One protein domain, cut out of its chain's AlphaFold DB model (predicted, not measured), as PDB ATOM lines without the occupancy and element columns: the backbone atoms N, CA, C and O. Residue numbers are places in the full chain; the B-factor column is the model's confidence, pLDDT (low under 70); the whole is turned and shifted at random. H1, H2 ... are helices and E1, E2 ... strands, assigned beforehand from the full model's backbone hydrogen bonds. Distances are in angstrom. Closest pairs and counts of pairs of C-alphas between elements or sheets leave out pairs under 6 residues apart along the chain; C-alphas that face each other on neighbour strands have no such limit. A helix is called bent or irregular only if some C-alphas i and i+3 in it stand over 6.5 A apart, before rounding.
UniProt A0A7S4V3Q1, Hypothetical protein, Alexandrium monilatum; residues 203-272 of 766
ATOM      1  N   ASN A 203     -22.474  26.670 -32.264       88.94
ATOM      2  CA  ASN A 203     -22.731  27.863 -33.050       88.94
ATOM      3  C   ASN A 203     -21.535  28.818 -32.966       88.94
ATOM      4  O   ASN A 203     -21.191  29.281 -31.879       88.94
ATOM      5  N   THR A 204     -20.928  29.153 -34.104       88.06
ATOM      6  CA  THR A 204     -19.804  30.102 -34.195       88.06
ATOM      7  C   THR A 204     -20.164  31.380 -34.954       88.06
ATOM      8  O   THR A 204     -19.288  32.178 -35.280       88.06
ATOM      9  N   SER A 205     -21.451  31.621 -35.228       81.88
ATOM     10  CA  SER A 205     -21.915  32.812 -35.962       81.88
ATOM     11  C   SER A 205     -21.619  34.135 -35.238       81.88
ATOM     12  O   SER A 205     -21.521  35.189 -35.866       81.88
ATOM     13  N   ALA A 206     -21.434  34.082 -33.915       76.25
ATOM     14  CA  ALA A 206     -21.083  35.217 -33.067       76.25
ATOM     15  C   ALA A 206     -19.563  35.382 -32.857       76.25
ATOM     16  O   ALA A 206     -19.148  36.152 -31.986       76.25
ATOM     17  N   VAL A 207     -18.731  34.689 -33.643       78.50
ATOM     18  CA  VAL A 207     -17.266  34.809 -33.641       78.50
ATOM     19  C   VAL A 207     -16.829  35.722 -34.785       78.50
ATOM     20  O   VAL A 207     -16.597  35.282 -35.909       78.50
ATOM     21  N   LEU A 208     -16.729  37.025 -34.507       67.88
ATOM     22  CA  LEU A 208     -16.492  38.037 -35.551       67.88
ATOM     23  C   LEU A 208     -15.005  38.248 -35.879       67.88
ATOM     24  O   LEU A 208     -14.659  38.682 -36.979       67.88
ATOM     25  N   LYS A 209     -14.108  37.949 -34.933       66.31
ATOM     26  CA  LYS A 209     -12.653  38.061 -35.115       66.31
ATOM     27  C   LYS A 209     -12.053  36.730 -35.561       66.31
ATOM     28  O   LYS A 209     -12.459  35.671 -35.097       66.31
ATOM     29  N   LYS A 210     -11.008  36.798 -36.395       61.81
ATOM     30  CA  LYS A 210     -10.237  35.621 -36.847       61.81
ATOM     31  C   LYS A 210      -9.552  34.862 -35.701       61.81
ATOM     32  O   LYS A 210      -9.210  33.701 -35.875       61.81
ATOM     33  N   THR A 211      -9.357  35.523 -34.563       63.75
ATOM     34  CA  THR A 211      -8.461  35.101 -33.485       63.75
ATOM     35  C   THR A 211      -8.847  33.756 -32.846       63.75
ATOM     36  O   THR A 211      -8.072  32.822 -32.989       63.75
ATOM     37  N   PRO A 212     -10.029  33.565 -32.220       77.25
ATOM     38  CA  PRO A 212     -10.397  32.240 -31.710       77.25
ATOM     39  C   PRO A 212     -10.856  31.285 -32.822       77.25
ATOM     40  O   PRO A 212     -10.961  30.091 -32.575       77.25
ATOM     41  N   LYS A 213     -11.159  31.789 -34.033       82.88
ATOM     42  CA  LYS A 213     -11.735  30.970 -35.108       82.88
ATOM     43  C   LYS A 213     -10.791  29.840 -35.512       82.88
ATOM     44  O   LYS A 213     -11.234  28.710 -35.581       82.88
ATOM     45  N   LYS A 214      -9.491  30.117 -35.661       88.81
ATOM     46  CA  LYS A 214      -8.498  29.086 -36.013       88.81
ATOM     47  C   LYS A 214      -8.372  27.993 -34.954       88.81
ATOM     48  O   LYS A 214      -8.276  26.824 -35.295       88.81
ATOM     49  N   LEU A 215      -8.393  28.371 -33.676       91.00
ATOM     50  CA  LEU A 215      -8.384  27.406 -32.578       91.00
ATOM     51  C   LEU A 215      -9.662  26.558 -32.571       91.00
ATOM     52  O   LEU A 215      -9.590  25.345 -32.394       91.00
ATOM     53  N   LEU A 216     -10.821  27.187 -32.784       90.12
ATOM     54  CA  LEU A 216     -12.089  26.475 -32.923       90.12
ATOM     55  C   LEU A 216     -12.057  25.524 -34.117       90.12
ATOM     56  O   LEU A 216     -12.453  24.385 -33.950       90.12
ATOM     57  N   ASP A 217     -11.547  25.939 -35.276       89.31
ATOM     58  CA  ASP A 217     -11.432  25.072 -36.451       89.31
ATOM     59  C   ASP A 217     -10.591  23.818 -36.112       89.31
ATOM     60  O   ASP A 217     -11.044  22.702 -36.347       89.31
ATOM     61  N   VAL A 218      -9.449  23.977 -35.420       89.81
ATOM     62  CA  VAL A 218      -8.620  22.849 -34.935       89.81
ATOM     63  C   VAL A 218      -9.393  21.908 -33.998       89.81
ATOM     64  O   VAL A 218      -9.266  20.692 -34.107       89.81
ATOM     65  N   ILE A 219     -10.189  22.443 -33.068       90.50
ATOM     66  CA  ILE A 219     -10.962  21.633 -32.106       90.50
ATOM     67  C   ILE A 219     -12.148  20.938 -32.794       90.50
ATOM     68  O   ILE A 219     -12.425  19.763 -32.545       90.50
ATOM     69  N   LEU A 220     -12.859  21.665 -33.655       88.81
ATOM     70  CA  LEU A 220     -14.106  21.234 -34.282       88.81
ATOM     71  C   LEU A 220     -13.880  20.276 -35.462       88.81
ATOM     72  O   LEU A 220     -14.812  19.581 -35.853       88.81
ATOM     73  N   GLU A 221     -12.658  20.185 -35.995       85.94
ATOM     74  CA  GLU A 221     -12.247  19.123 -36.926       85.94
ATOM     75  C   GLU A 221     -12.239  17.717 -36.279       85.94
ATOM     76  O   GLU A 221     -12.202  16.707 -36.986       85.94
ATOM     77  N   GLY A 222     -12.303  17.626 -34.943       77.94
ATOM     78  CA  GLY A 222     -12.386  16.365 -34.204       77.94
ATOM     79  C   GLY A 222     -13.701  15.590 -34.401       77.94
ATOM     80  O   GLY A 222     -14.725  16.121 -34.821       77.94
ATOM     81  N   GLU A 223     -13.713  14.299 -34.039       67.94
ATOM     82  CA  GLU A 223     -14.833  13.385 -34.348       67.94
ATOM     83  C   GLU A 223     -16.173  13.688 -33.640       67.94
ATOM     84  O   GLU A 223     -17.181  13.052 -33.960       67.94
ATOM     85  N   CYS A 224     -16.202  14.602 -32.666       83.25
ATOM     86  CA  CYS A 224     -17.337  14.798 -31.755       83.25
ATOM     87  C   CYS A 224     -18.035  16.160 -31.893       83.25
ATOM     88  O   CYS A 224     -18.869  16.494 -31.052       83.25
ATOM     89  N   TRP A 225     -17.737  16.928 -32.943       90.12
ATOM     90  CA  TRP A 225     -18.232  18.296 -33.096       90.12
ATOM     91  C   TRP A 225     -18.908  18.539 -34.452       90.12
ATOM     92  O   TRP A 225     -18.534  17.970 -35.474       90.12
ATOM     93  N   GLU A 226     -19.927  19.396 -34.466       90.56
ATOM     94  CA  GLU A 226     -20.574  19.918 -35.672       90.56
ATOM     95  C   GLU A 226     -20.626  21.450 -35.572       90.56
ATOM     96  O   GLU A 226     -21.301  22.005 -34.701       90.56
ATOM     97  N   GLN A 227     -19.910  22.146 -36.458       89.88
ATOM     98  CA  GLN A 227     -19.897  23.609 -36.506       89.88
ATOM     99  C   GLN A 227     -21.125  24.156 -37.242       89.88
ATOM    100  O   GLN A 227     -21.474  23.697 -38.332       89.88
ATOM    101  N   VAL A 228     -21.751  25.185 -36.670       88.12
ATOM    102  CA  VAL A 228     -22.914  25.871 -37.241       88.12
ATOM    103  C   VAL A 228     -22.647  27.377 -37.304       88.12
ATOM    104  O   VAL A 228     -22.361  28.013 -36.296       88.12
ATOM    105  N   GLU A 229     -22.777  27.983 -38.485       83.31
ATOM    106  CA  GLU A 229     -22.545  29.428 -38.686       83.31
ATOM    107  C   GLU A 229     -23.841  30.241 -38.884       83.31
ATOM    108  O   GLU A 229     -23.789  31.433 -39.181       83.31
ATOM    109  N   SER A 230     -25.016  29.632 -38.699       80.88
ATOM    110  CA  SER A 230     -26.307  30.324 -38.810       80.88
ATOM    111  C   SER A 230     -26.694  31.008 -37.488       80.88
ATOM    112  O   SER A 230     -26.905  30.306 -36.499       80.88
ATOM    113  N   PRO A 231     -26.883  32.344 -37.444       70.94
ATOM    114  CA  PRO A 231     -27.365  33.043 -36.246       70.94
ATOM    115  C   PRO A 231     -28.803  32.702 -35.839       70.94
ATOM    116  O   PRO A 231     -29.241  33.146 -34.783       70.94
ATOM    117  N   ALA A 232     -29.549  32.011 -36.705       69.12
ATOM    118  CA  ALA A 232     -30.942  31.628 -36.492       69.12
ATOM    119  C   ALA A 232     -31.104  30.150 -36.096       69.12
ATOM    120  O   ALA A 232     -32.231  29.705 -35.912       69.12
ATOM    121  N   ASP A 233     -30.013  29.374 -36.035       75.12
ATOM    122  CA  ASP A 233     -30.079  27.991 -35.554       75.12
ATOM    123  C   ASP A 233     -30.230  28.004 -34.036       75.12
ATOM    124  O   ASP A 233     -29.362  28.522 -33.339       75.12
ATOM    125  N   ASP A 234     -31.336  27.438 -33.566       74.50
ATOM    126  CA  ASP A 234     -31.747  27.334 -32.170       74.50
ATOM    127  C   ASP A 234     -31.470  25.938 -31.584       74.50
ATOM    128  O   ASP A 234     -31.930  25.619 -30.500       74.50
ATOM    129  N   LYS A 235     -30.713  25.073 -32.266       83.69
ATOM    130  CA  LYS A 235     -30.482  23.665 -31.879       83.69
ATOM    131  C   LYS A 235     -29.014  23.373 -31.582       83.69
ATOM    132  O   LYS A 235     -28.565  22.228 -31.711       83.69
ATOM    133  N   CYS A 236     -28.231  24.405 -31.293       87.44
ATOM    134  CA  CYS A 236     -26.841  24.244 -30.889       87.44
ATOM    135  C   CYS A 236     -26.760  23.982 -29.383       87.44
ATOM    136  O   CYS A 236     -27.538  24.533 -28.614       87.44
ATOM    137  N   HIS A 237     -25.812  23.139 -28.977       91.00
ATOM    138  CA  HIS A 237     -25.563  22.858 -27.563       91.00
ATOM    139  C   HIS A 237     -24.741  23.990 -26.937       91.00
ATOM    140  O   HIS A 237     -24.972  24.370 -25.798       91.00
ATOM    141  N   ILE A 238     -23.804  24.556 -27.709       91.25
ATOM    142  CA  ILE A 238     -22.997  25.715 -27.316       91.25
ATOM    143  C   ILE A 238     -23.194  26.834 -28.335       91.25
ATOM    144  O   ILE A 238     -23.068  26.614 -29.540       91.25
ATOM    145  N   TYR A 239     -23.414  28.050 -27.849       88.88
ATOM    146  CA  TYR A 239     -23.351  29.291 -28.609       88.88
ATOM    147  C   TYR A 239     -22.077  30.029 -28.232       88.88
ATOM    148  O   TYR A 239     -21.988  30.692 -27.198       88.88
ATOM    149  N   PHE A 240     -21.059  29.891 -29.077       88.50
ATOM    150  CA  PHE A 240     -19.761  30.484 -28.820       88.50
ATOM    151  C   PHE A 240     -19.746  31.944 -29.273       88.50
ATOM    152  O   PHE A 240     -19.854  32.267 -30.459       88.50
ATOM    153  N   VAL A 241     -19.579  32.844 -28.311       82.75
ATOM    154  CA  VAL A 241     -19.598  34.288 -28.507       82.75
ATOM    155  C   VAL A 241     -18.184  34.840 -28.400       82.75
ATOM    156  O   VAL A 241     -17.475  34.645 -27.407       82.75
ATOM    157  N   TRP A 242     -17.767  35.596 -29.418       80.94
ATOM    158  CA  TRP A 242     -16.527  36.359 -29.368       80.94
ATOM    159  C   TRP A 242     -16.669  37.717 -30.051       80.94
ATOM    160  O   TRP A 242     -16.723  37.821 -31.275       80.94
ATOM    161  N   ASP A 243     -16.660  38.769 -29.229       66.19
ATOM    162  CA  ASP A 243     -16.664  40.174 -29.662       66.19
ATOM    163  C   ASP A 243     -17.929  40.618 -30.426       66.19
ATOM    164  O   ASP A 243     -17.899  41.553 -31.222       66.19
ATOM    165  N   SER A 244     -19.067  39.961 -30.174       63.88
ATOM    166  CA  SER A 244     -20.356  40.301 -30.783       63.88
ATOM    167  C   SER A 244     -21.274  41.027 -29.796       63.88
ATOM    168  O   SER A 244     -22.097  40.413 -29.115       63.88
ATOM    169  N   LYS A 245     -21.155  42.362 -29.739       65.88
ATOM    170  CA  LYS A 245     -22.076  43.218 -28.964       65.88
ATOM    171  C   LYS A 245     -23.531  43.002 -29.406       65.88
ATOM    172  O   LYS A 245     -24.418  42.852 -28.579       65.88
ATOM    173  N   SER A 246     -23.780  42.882 -30.708       63.19
ATOM    174  CA  SER A 246     -25.130  42.655 -31.240       63.19
ATOM    175  C   SER A 246     -25.733  41.296 -30.867       63.19
ATOM    176  O   SER A 246     -26.952  41.162 -30.880       63.19
ATOM    177  N   PHE A 247     -24.922  40.277 -30.561       66.31
ATOM    178  CA  PHE A 247     -25.414  38.990 -30.058       66.31
ATOM    179  C   PHE A 247     -25.749  39.063 -28.566       66.31
ATOM    180  O   PHE A 247     -26.825  38.637 -28.169       66.31
ATOM    181  N   LEU A 248     -24.880  39.684 -27.763       68.25
ATOM    182  CA  LEU A 248     -25.122  39.880 -26.328       68.25
ATOM    183  C   LEU A 248     -26.330  40.789 -26.061       68.25
ATOM    184  O   LEU A 248     -27.165  40.471 -25.224       68.25
ATOM    185  N   SER A 249     -26.471  41.872 -26.829       65.00
ATOM    186  CA  SER A 249     -27.623  42.781 -26.753       65.00
ATOM    187  C   SER A 249     -28.949  42.072 -26.987       65.00
ATOM    188  O   SER A 249     -29.922  42.268 -26.270       65.00
ATOM    189  N   ARG A 250     -28.947  41.196 -27.988       63.62
ATOM    190  CA  ARG A 250     -30.064  40.338 -28.343       63.62
ATOM    191  C   ARG A 250     -30.487  39.477 -27.138       63.62
ATOM    192  O   ARG A 250     -31.671  39.344 -26.863       63.62
ATOM    193  N   LEU A 251     -29.525  38.956 -26.383       61.94
ATOM    194  CA  LEU A 251     -29.762  38.131 -25.197       61.94
ATOM    195  C   LEU A 251     -30.115  38.915 -23.924       61.94
ATOM    196  O   LEU A 251     -30.212  38.309 -22.865       61.94
ATOM    197  N   GLY A 252     -30.283  40.239 -23.998       56.84
ATOM    198  CA  GLY A 252     -30.597  41.057 -22.826       56.84
ATOM    199  C   GLY A 252     -29.419  41.256 -21.867       56.84
ATOM    200  O   GLY A 252     -29.637  41.570 -20.703       56.84
ATOM    201  N   TYR A 253     -28.172  41.087 -22.327       58.06
ATOM    202  CA  TYR A 253     -27.007  41.357 -21.480       58.06
ATOM    203  C   TYR A 253     -26.898  42.860 -21.143       58.06
ATOM    204  O   TYR A 253     -27.094  43.694 -22.040       58.06
ATOM    205  N   PRO A 254     -26.521  43.228 -19.900       47.94
ATOM    206  CA  PRO A 254     -26.456  44.613 -19.450       47.94
ATOM    207  C   PRO A 254     -25.438  45.405 -20.267       47.94
ATOM    208  O   PRO A 254     -24.437  44.864 -20.744       47.94
ATOM    209  N   GLY A 255     -25.707  46.696 -20.457       46.62
ATOM    210  CA  GLY A 255     -24.783  47.604 -21.138       46.62
ATOM    211  C   GLY A 255     -24.777  47.548 -22.668       46.62
ATOM    212  O   GLY A 255     -24.062  48.308 -23.322       46.62
ATOM    213  N   VAL A 256     -25.601  46.695 -23.295       49.06
ATOM    214  CA  VAL A 256     -25.630  46.573 -24.761       49.06
ATOM    215  C   VAL A 256     -27.009  46.898 -25.346       49.06
ATOM    216  O   VAL A 256     -27.920  46.074 -25.350       49.06
ATOM    217  N   ARG A 257     -27.171  48.116 -25.887       40.41
ATOM    218  CA  ARG A 257     -28.441  48.593 -26.475       40.41
ATOM    219  C   ARG A 257     -28.746  47.933 -27.828       40.41
ATOM    220  O   ARG A 257     -27.960  48.055 -28.766       40.41
ATOM    221  N   GLY A 258     -29.929  47.331 -27.944       43.94
ATOM    222  CA  GLY A 258     -30.471  46.737 -29.172       43.94
ATOM    223  C   GLY A 258     -31.941  46.354 -28.982       43.94
ATOM    224  O   GLY A 258     -32.331  45.901 -27.913       43.94
ATOM    225  N   GLY A 259     -32.766  46.643 -29.992       39.50
ATOM    226  CA  GLY A 259     -34.226  46.753 -29.888       39.50
ATOM    227  C   GLY A 259     -35.044  45.598 -30.462       39.50
ATOM    228  O   GLY A 259     -36.203  45.825 -30.786       39.50
ATOM    229  N   ASP A 260     -34.491  44.392 -30.580       38.16
ATOM    230  CA  ASP A 260     -35.226  43.241 -31.115       38.16
ATOM    231  C   ASP A 260     -35.189  42.068 -30.131       38.16
ATOM    232  O   ASP A 260     -34.116  41.611 -29.734       38.16
ATOM    233  N   SER A 261     -36.374  41.578 -29.747       42.88
ATOM    234  CA  SER A 261     -36.541  40.384 -28.914       42.88
ATOM    235  C   SER A 261     -35.874  39.177 -29.569       42.88
ATOM    236  O   SER A 261     -36.185  38.843 -30.717       42.88
ATOM    237  N   VAL A 262     -34.998  38.496 -28.839       44.66
ATOM    238  CA  VAL A 262     -34.408  37.233 -29.285       44.66
ATOM    239  C   VAL A 262     -35.419  36.101 -29.258       44.66
ATOM    240  O   VAL A 262     -36.226  35.991 -28.339       44.66
ATOM    241  N   ALA A 263     -35.347  35.239 -30.275       48.03
ATOM    242  CA  ALA A 263     -35.853  33.878 -30.176       48.03
ATOM    243  C   ALA A 263     -35.129  33.206 -29.003       48.03
ATOM    244  O   ALA A 263     -33.930  32.963 -29.114       48.03
ATOM    245  N   GLN A 264     -35.829  33.018 -27.881       61.69
ATOM    246  CA  GLN A 264     -35.296  32.422 -26.655       61.69
ATOM    247  C   GLN A 264     -34.399  31.231 -27.015       61.69
ATOM    248  O   GLN A 264     -34.828  30.329 -27.738       61.69
ATOM    249  N   LEU A 265     -33.131  31.278 -26.590       66.56
ATOM    250  CA  LEU A 265     -32.250  30.123 -26.742       66.56
ATOM    251  C   LEU A 265     -32.879  28.942 -25.985       66.56
ATOM    252  O   LEU A 265     -33.600  29.171 -25.012       66.56
ATOM    253  N   PRO A 266     -32.617  27.691 -26.389       71.12
ATOM    254  CA  PRO A 266     -33.040  26.546 -25.593       71.12
ATOM    255  C   PRO A 266     -32.533  26.660 -24.156       71.12
ATOM    256  O   PRO A 266     -31.390  27.060 -23.945       71.12
ATOM    257  N   GLU A 267     -33.332  26.229 -23.183       71.19
ATOM    258  CA  GLU A 267     -32.930  26.173 -21.767       71.19
ATOM    259  C   GLU A 267     -31.661  25.336 -21.542       71.19
ATOM    260  O   GLU A 267     -30.898  25.588 -20.615       71.19
ATOM    261  N   SER A 268     -31.401  24.355 -22.413       79.00
ATOM    262  CA  SER A 268     -30.213  23.496 -22.378       79.00
ATOM    263  C   SER A 268     -28.986  24.070 -23.096       79.00
ATOM    264  O   SER A 268     -27.948  23.408 -23.161       79.00
ATOM    265  N   ALA A 269     -29.093  25.259 -23.694       84.56
ATOM    266  CA  ALA A 269     -28.012  25.853 -24.465       84.56
ATOM    267  C   ALA A 269     -27.005  26.583 -23.572       84.56
ATOM    268  O   ALA A 269     -27.373  27.404 -22.736       84.56
ATOM    269  N   TRP A 270     -25.721  26.357 -23.847       90.50
ATOM    270  CA  TRP A 270     -24.618  27.013 -23.153       90.50
ATOM    271  C   TRP A 270     -24.079  28.224 -23.906       90.50
ATOM    272  O   TRP A 270     -23.911  28.196 -25.127       90.50
ATOM    273  N   ILE A 271     -23.695  29.256 -23.161       88.88
ATOM    274  CA  ILE A 271     -23.012  30.452 -23.660       88.88
ATOM    275  C   ILE A 271     -21.656  30.573 -22.966       88.88
ATOM    276  O   ILE A 271     -21.555  30.447 -21.754       88.88
ATOM    277  N   ASN A 272     -20.596  30.869 -23.718       90.19
ATOM    278  CA  ASN A 272     -19.232  30.989 -23.180       90.19
ATOM    279  C   ASN A 272     -18.936  32.361 -22.508       90.19
ATOM    280  O   ASN A 272     -17.824  32.908 -22.635       90.19
TER     281      ASN A 272
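Overview. This is residues 203 to 272 of the 766 residues of the protein "Hypothetical protein" of Alexandrium monilatum (UniProt A0A7S4V3Q1). A small core of two parallel strands, E1 and E3, has the helix H1 on one side and the short helix H2 on the other, and the unnamed stretch from residue 251 to residue 272 loops out past H2 and returns to E3. There residues 270 to 271 pair with residues 238 to 239, parallel. The printed part has 70 residues, with two named helices and three named strands in the order E1, H1, E2, E3, H2; the class is mixed, helices and strands, with 31 residues in named elements, under half. It is compact, with a radius of gyration of the C-alphas of 12.5 A and spans of 38 by 25 by 17 A.

Arrangement. E1, residues 203 to 207, and E3, residues 238 to 242, are parallel neighbours at 9 degrees; N 203 and O 238 are 2.8 A apart, within hydrogen-bond range, and N 240 and O 203 are 2.9 A apart. E2, residues 225 to 228, pairs with no named strand; its closest C-alpha pair with E1 is Asn 203 and Val 228, 4.6 A. For H1, residues 210 to 220, the closest C-alphas to E1 are Val 207 and Lys 213, 6.9 A. For H2, residues 245 to 250, they are Ala 206 and Phe 247, 6.5 A. H1 and H2 are apart. O i to N i+4 pairs are within range in 5 of 7 for H1 and 1 of 2 for H2.

Along the chain. E1 begins at C-alpha 203 (-22.731, 27.863, -33.050). E3 measures 12.6 A and H1 15.1 A from first to last C-alpha; H1 is only just irregular, with C-alphas 211 and 214 6.52 A apart. H2 ends at C-alpha 250 (-30.064, 40.338, -28.343).

Size, cuts and confidence. The C-alphas farthest apart are those of Glu 223 and Gly 259, 38.9 A. The printed part has no cut and no long link; residues 218 to 225 stand free. Residues 243 to 265 are among those with pLDDT under 70.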